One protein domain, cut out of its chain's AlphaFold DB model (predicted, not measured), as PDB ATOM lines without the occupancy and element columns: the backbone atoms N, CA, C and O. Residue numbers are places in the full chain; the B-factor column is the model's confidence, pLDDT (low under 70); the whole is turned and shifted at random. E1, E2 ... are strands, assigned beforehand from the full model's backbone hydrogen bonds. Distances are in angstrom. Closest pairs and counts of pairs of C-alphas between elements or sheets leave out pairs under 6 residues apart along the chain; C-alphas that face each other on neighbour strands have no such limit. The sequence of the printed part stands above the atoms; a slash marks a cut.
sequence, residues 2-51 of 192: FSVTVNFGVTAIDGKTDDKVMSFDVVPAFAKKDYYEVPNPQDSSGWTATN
ATOM      1  N   PHE A   2      10.053  21.296  35.178       74.50
ATOM      2  CA  PHE A   2      11.451  20.905  35.433       74.50
ATOM      3  C   PHE A   2      11.781  20.847  36.936       74.50
ATOM      4  O   PHE A   2      12.682  20.136  37.365       74.50
ATOM      5  N   SER A   3      11.019  21.594  37.734       83.25
ATOM      6  CA  SER A   3      11.157  21.731  39.179       83.25
ATOM      7  C   SER A   3       9.789  21.935  39.834       83.25
ATOM      8  O   SER A   3       8.785  22.184  39.156       83.25
ATOM      9  N   VAL A   4       9.757  21.850  41.162       86.50
ATOM     10  CA  VAL A   4       8.654  22.326  42.001       86.50
ATOM     11  C   VAL A   4       9.151  23.520  42.809       86.50
ATOM     12  O   VAL A   4      10.064  23.376  43.621       86.50
ATOM     13  N   THR A   5       8.551  24.693  42.606       89.75
ATOM     14  CA  THR A   5       8.862  25.882  43.409       89.75
ATOM     15  C   THR A   5       8.110  25.827  44.737       89.75
ATOM     16  O   THR A   5       6.879  25.873  44.775       89.75
ATOM     17  N   VAL A   6       8.849  25.762  45.840       91.50
ATOM     18  CA  VAL A   6       8.327  25.839  47.208       91.50
ATOM     19  C   VAL A   6       8.479  27.276  47.697       91.50
ATOM     20  O   VAL A   6       9.598  27.747  47.879       91.50
ATOM     21  N   ASN A   7       7.362  27.984  47.884       90.50
ATOM     22  CA  ASN A   7       7.343  29.375  48.347       90.50
ATOM     23  C   ASN A   7       7.206  29.452  49.871       90.50
ATOM     24  O   ASN A   7       6.371  28.762  50.451       90.50
ATOM     25  N   PHE A   8       7.963  30.347  50.506       89.00
ATOM     26  CA  PHE A   8       7.967  30.518  51.964       89.00
ATOM     27  C   PHE A   8       7.051  31.638  52.473       89.00
ATOM     28  O   PHE A   8       7.049  31.934  53.664       89.00
ATOM     29  N   GLY A   9       6.284  32.284  51.589       85.19
ATOM     30  CA  GLY A   9       5.377  33.377  51.963       85.19
ATOM     31  C   GLY A   9       6.087  34.654  52.426       85.19
ATOM     32  O   GLY A   9       5.465  35.512  53.048       85.19
ATOM     33  N   VAL A  10       7.385  34.786  52.143       83.75
ATOM     34  CA  VAL A  10       8.148  36.011  52.398       83.75
ATOM     35  C   VAL A  10       7.813  37.029  51.307       83.75
ATOM     36  O   VAL A  10       7.766  36.681  50.128       83.75
ATOM     37  N   THR A  11       7.608  38.286  51.693       77.38
ATOM     38  CA  THR A  11       7.395  39.410  50.773       77.38
ATOM     39  C   THR A  11       8.597  40.340  50.849       77.38
ATOM     40  O   THR A  11       9.028  40.693  51.945       77.38
ATOM     41  N   ALA A  12       9.135  40.738  49.697       73.62
ATOM     42  CA  ALA A  12      10.214  41.716  49.648       73.62
ATOM     43  C   ALA A  12       9.652  43.130  49.868       73.62
ATOM     44  O   ALA A  12       8.672  43.503  49.220       73.62
ATOM     45  N   ILE A  13      10.285  43.913  50.740       71.38
ATOM     46  CA  ILE A  13       9.990  45.338  50.942       71.38
ATOM     47  C   ILE A  13      11.132  46.116  50.293       71.38
ATOM     48  O   ILE A  13      12.298  45.860  50.588       71.38
ATOM     49  N   ASP A  14      10.814  46.994  49.341       68.25
ATOM     50  CA  ASP A  14      11.799  47.764  48.564       68.25
ATOM     51  C   ASP A  14      12.920  46.901  47.952       68.25
ATOM     52  O   ASP A  14      14.091  47.280  47.913       68.25
ATOM     53  N   GLY A  15      12.576  45.700  47.478       66.06
ATOM     54  CA  GLY A  15      13.531  44.764  46.872       66.06
ATOM     55  C   GLY A  15      14.454  44.044  47.863       66.06
ATOM     56  O   GLY A  15      15.273  43.233  47.431       66.06
ATOM     57  N   LYS A  16      14.311  44.288  49.170       71.38
ATOM     58  CA  LYS A  16      15.051  43.610  50.240       71.38
ATOM     59  C   LYS A  16      14.202  42.512  50.870       71.38
ATOM     60  O   LYS A  16      12.986  42.647  51.000       71.38
ATOM     61  N   THR A  17      14.854  41.420  51.258       71.25
ATOM     62  CA  THR A  17      14.210  40.268  51.908       71.25
ATOM     63  C   THR A  17      14.680  40.064  53.350       71.25
ATOM     64  O   THR A  17      14.321  39.060  53.955       71.25
ATOM     65  N   ASP A  18      15.473  40.993  53.901       77.38
ATOM     66  CA  ASP A  18      16.143  40.873  55.209       77.38
ATOM     67  C   ASP A  18      16.838  39.514  55.382       77.38
ATOM     68  O   ASP A  18      16.602  38.785  56.345       77.38
ATOM     69  N   ASP A  19      17.625  39.136  54.367       75.75
ATOM     70  CA  ASP A  19      18.349  37.862  54.255       75.75
ATOM     71  C   ASP A  19      17.473  36.597  54.271       75.75
ATOM     72  O   ASP A  19      17.973  35.471  54.328       75.75
ATOM     73  N   LYS A  20      16.148  36.741  54.152       82.19
ATOM     74  CA  LYS A  20      15.229  35.605  54.056       82.19
ATOM     75  C   LYS A  20      15.197  35.055  52.636       82.19
ATOM     76  O   LYS A  20      15.126  35.794  51.650       82.19
ATOM     77  N   VAL A  21      15.185  33.728  52.547       83.25
ATOM     78  CA  VAL A  21      14.959  32.993  51.300       83.25
ATOM     79  C   VAL A  21      13.472  33.054  50.945       83.25
ATOM     80  O   VAL A  21      12.618  32.735  51.769       83.25
ATOM     81  N   MET A  22      13.162  33.456  49.713       85.12
ATOM     82  CA  MET A  22      11.780  33.622  49.235       85.12
ATOM     83  C   MET A  22      11.148  32.290  48.819       85.12
ATOM     84  O   MET A  22       9.983  32.013  49.114       85.12
ATOM     85  N   SER A  23      11.932  31.461  48.132       89.44
ATOM     86  CA  SER A  23      11.515  30.163  47.617       89.44
ATOM     87  C   SER A  23      12.719  29.268  47.324       89.44
ATOM     88  O   SER A  23      13.846  29.751  47.187       89.44
ATOM     89  N   PHE A  24      12.469  27.966  47.190       90.56
ATOM     90  CA  PHE A  24      13.387  27.032  46.540       90.56
ATOM     91  C   PHE A  24      12.752  26.450  45.289       90.56
ATOM     92  O   PHE A  24      11.579  26.083  45.307       90.56
ATOM     93  N   ASP A  25      13.557  26.271  44.249       89.12
ATOM     94  CA  ASP A  25      13.223  25.374  43.151       89.12
ATOM     95  C   ASP A  25      13.780  23.985  43.470       89.12
ATOM     96  O   ASP A  25      14.990  23.761  43.468       89.12
ATOM     97  N   VAL A  26      12.889  23.043  43.777       91.50
ATOM     98  CA  VAL A  26      13.242  21.645  44.034       91.50
ATOM     99  C   VAL A  26      13.252  20.901  42.705       91.50
ATOM    100  O   VAL A  26      12.204  20.696  42.093       91.50
ATOM    101  N   VAL A  27      14.441  20.511  42.253       91.69
ATOM    102  CA  VAL A  27      14.659  19.793  40.990       91.69
ATOM    103  C   VAL A  27      14.939  18.319  41.308       91.69
ATOM    104  O   VAL A  27      15.979  18.027  41.903       91.69
ATOM    105  N   PRO A  28      14.050  17.375  40.946       92.56
ATOM    106  CA  PRO A  28      14.370  15.951  41.012       92.56
ATOM    107  C   PRO A  28      15.573  15.648  40.117       92.56
ATOM    108  O   PRO A  28      15.639  16.145  38.995       92.56
ATOM    109  N   ALA A  29      16.512  14.830  40.588       94.38
ATOM    110  CA  ALA A  29      17.699  14.494  39.812       94.38
ATOM    111  C   ALA A  29      18.141  13.050  40.048       94.38
ATOM    112  O   ALA A  29      18.147  12.570  41.184       94.38
ATOM    113  N   PHE A  30      18.579  12.381  38.982       94.50
ATOM    114  CA  PHE A  30      19.345  11.144  39.083       94.50
ATOM    115  C   PHE A  30      20.833  11.460  38.999       94.50
ATOM    116  O   PHE A  30      21.306  12.006  38.002       94.50
ATOM    117  N   ALA A  31      21.578  11.096  40.039       95.31
ATOM    118  CA  ALA A  31      23.029  11.186  40.012       95.31
ATOM    119  C   ALA A  31      23.604  10.139  39.049       95.31
ATOM    120  O   ALA A  31      23.281   8.951  39.133       95.31
ATOM    121  N   LYS A  32      24.476  10.583  38.145       93.00
ATOM    122  CA  LYS A  32      25.374   9.729  37.364       93.00
ATOM    123  C   LYS A  32      26.795   9.923  37.883       93.00
ATOM    124  O   LYS A  32      27.006  10.579  38.899       93.00
ATOM    125  N   LYS A  33      27.776   9.324  37.206       90.56
ATOM    126  CA  LYS A  33      29.179   9.384  37.634       90.56
ATOM    127  C   LYS A  33      29.682  10.830  37.741       90.56
ATOM    128  O   LYS A  33      30.115  11.240  38.812       90.56
ATOM    129  N   ASP A  34      29.564  11.586  36.650       89.56
ATOM    130  CA  ASP A  34      30.150  12.928  36.534       89.56
ATOM    131  C   ASP A  34      29.112  14.025  36.229       89.56
ATOM    132  O   ASP A  34      29.469  15.192  36.119       89.56
ATOM    133  N   TYR A  35      27.832  13.665  36.096       92.06
ATOM    134  CA  TYR A  35      26.732  14.567  35.736       92.06
ATOM    135  C   TYR A  35      25.418  14.122  36.401       92.06
ATOM    136  O   TYR A  35      25.373  13.110  37.104       92.06
ATOM    137  N   TYR A  36      24.342  14.873  36.179       93.81
ATOM    138  CA  TYR A  36      22.994  14.556  36.648       93.81
ATOM    139  C   TYR A  36      22.021  14.483  35.475       93.81
ATOM    140  O   TYR A  36      22.195  15.187  34.487       93.81
ATOM    141  N   GLU A  37      20.970  13.681  35.602       93.19
ATOM    142  CA  GLU A  37      19.794  13.762  34.729       93.19
ATOM    143  C   GLU A  37      18.652  14.429  35.490       93.19
ATOM    144  O   GLU A  37      18.334  14.023  36.610       93.19
ATOM    145  N   VAL A  38      18.032  15.438  34.880       92.06
ATOM    146  CA  VAL A  38      16.887  16.176  35.432       92.06
ATOM    147  C   VAL A  38      15.685  16.090  34.485       92.06
ATOM    148  O   VAL A  38      15.885  15.949  33.275       92.06
ATOM    149  N   PRO A  39      14.437  16.170  34.986       90.69
ATOM    150  CA  PRO A  39      13.252  16.116  34.140       90.69
ATOM    151  C   PRO A  39      13.241  17.245  33.107       90.69
ATOM    152  O   PRO A  39      13.300  18.419  33.472       90.69
ATOM    153  N   ASN A  40      13.085  16.895  31.833       86.88
ATOM    154  CA  ASN A  40      12.867  17.830  30.737       86.88
ATOM    155  C   ASN A  40      11.713  17.335  29.849       86.88
ATOM    156  O   ASN A  40      11.929  16.481  28.995       86.88
ATOM    157  N   PRO A  41      10.493  17.880  29.989       80.69
ATOM    158  CA  PRO A  41       9.349  17.452  29.186       80.69
ATOM    159  C   PRO A  41       9.438  17.850  27.704       80.69
ATOM    160  O   PRO A  41       8.591  17.426  26.925       80.69
ATOM    161  N   GLN A  42      10.399  18.698  27.321       79.50
ATOM    162  CA  GLN A  42      10.648  19.065  25.923       79.50
ATOM    163  C   GLN A  42      11.612  18.090  25.234       79.50
ATOM    164  O   GLN A  42      11.654  18.044  24.008       79.50
ATOM    165  N   ASP A  43      12.369  17.313  26.011       80.06
ATOM    166  CA  ASP A  43      13.204  16.230  25.502       80.06
ATOM    167  C   ASP A  43      12.337  14.991  25.245       80.06
ATOM    168  O   ASP A  43      11.444  14.670  26.033       80.06
ATOM    169  N   SER A  44      12.595  14.267  24.155       83.12
ATOM    170  CA  SER A  44      11.822  13.070  23.799       83.12
ATOM    171  C   SER A  44      11.957  11.939  24.823       83.12
ATOM    172  O   SER A  44      11.041  11.128  24.962       83.12
ATOM    173  N   SER A  45      13.064  11.895  25.568       85.31
ATOM    174  CA  SER A  45      13.279  10.961  26.675       85.31
ATOM    175  C   SER A  45      12.592  11.396  27.974       85.31
ATOM    176  O   SER A  45      12.474  10.601  28.907       85.31
ATOM    177  N   GLY A  46      12.139  12.652  28.055       88.38
ATOM    178  CA  GLY A  46      11.625  13.270  29.274       88.38
ATOM    179  C   GLY A  46      12.712  13.701  30.268       88.38
ATOM    180  O   GLY A  46      12.374  14.201  31.343       88.38
ATOM    181  N   TRP A  47      13.995  13.519  29.938       90.38
ATOM    182  CA  TRP A  47      15.149  13.813  30.793       90.38
ATOM    183  C   TRP A  47      16.244  14.536  30.007       90.38
ATOM    184  O   TRP A  47      16.416  14.334  28.813       90.38
ATOM    185  N   THR A  48      17.020  15.376  30.682       89.50
ATOM    186  CA  THR A  48      18.189  16.044  30.098       89.50
ATOM    187  C   THR A  48      19.363  15.947  31.057       89.50
ATOM    188  O   THR A  48      19.199  16.066  32.274       89.50
ATOM    189  N   ALA A  49      20.552  15.715  30.506       91.19
ATOM    190  CA  ALA A  49      21.788  15.727  31.268       91.19
ATOM    191  C   ALA A  49      22.188  17.169  31.638       91.19
ATOM    192  O   ALA A  49      21.944  18.114  30.895       91.19
ATOM    193  N   THR A  50      22.803  17.353  32.801       89.88
ATOM    194  CA  THR A  50      23.327  18.642  33.261       89.88
ATOM    195  C   THR A  50      24.526  18.431  34.176       89.88
ATOM    196  O   THR A  50      24.616  17.422  34.884       89.88
ATOM    197  N   ASN A  51      25.448  19.393  34.196       91.56
ATOM    198  CA  ASN A  51      26.588  19.368  35.103       91.56
ATOM    199  C   ASN A  51      26.785  20.719  35.812       91.56
ATOM    200  O   ASN A  51      27.604  21.537  35.390       91.56
TER     201      ASN A  51
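What this domain is: This is residues 2 to 51 of the 192 residues of the protein "Nucleotidyltransferase" of Anaerolineae bacterium (UniProt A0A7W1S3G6). Little regular structure is formed: two small two-stranded hairpins follow each other along an elongated outline, E1 with E2 beside the long loop of residues 8 to 22 that makes one end, and E3 with E4 crosswise at the other end. The 50 printed residues hold four named strands, E1 to E4 in chain order, both sheets antiparallel, and no named helix; the class is all strand, with 16 residues in named elements. The whole is extended, radius of gyration of the C-alphas 15.3 A, spans 42 by 23 by 14 A.

How they stand to each other: E1, residues 4 to 7, and E2, residues 23 to 26, are antiparallel at 161 degrees, with N 6 and O 24 within hydrogen-bond range at 2.8 A. E3, residues 36 to 39, and E4, residues 47 to 50, are antiparallel at 142 degrees, with N 50 and O 36 within range at 2.8 A. E2 and E3 are apart.

Where its parts are: E1 begins at C-alpha 4 (8.654, 22.326, 42.001) and measures 9.6 A, E2 9.4 A, E3 10.2 A; E4, 9.8 A, ends at C-alpha 50 (23.327, 18.642, 33.261).

The domain as a whole: The C-alphas of Asp 14 and Lys 33, the two farthest apart, are 43.5 A apart. The printed part has no cut; the link from E1 to E2 is long, and residues 14 to 15 are under pLDDT 70.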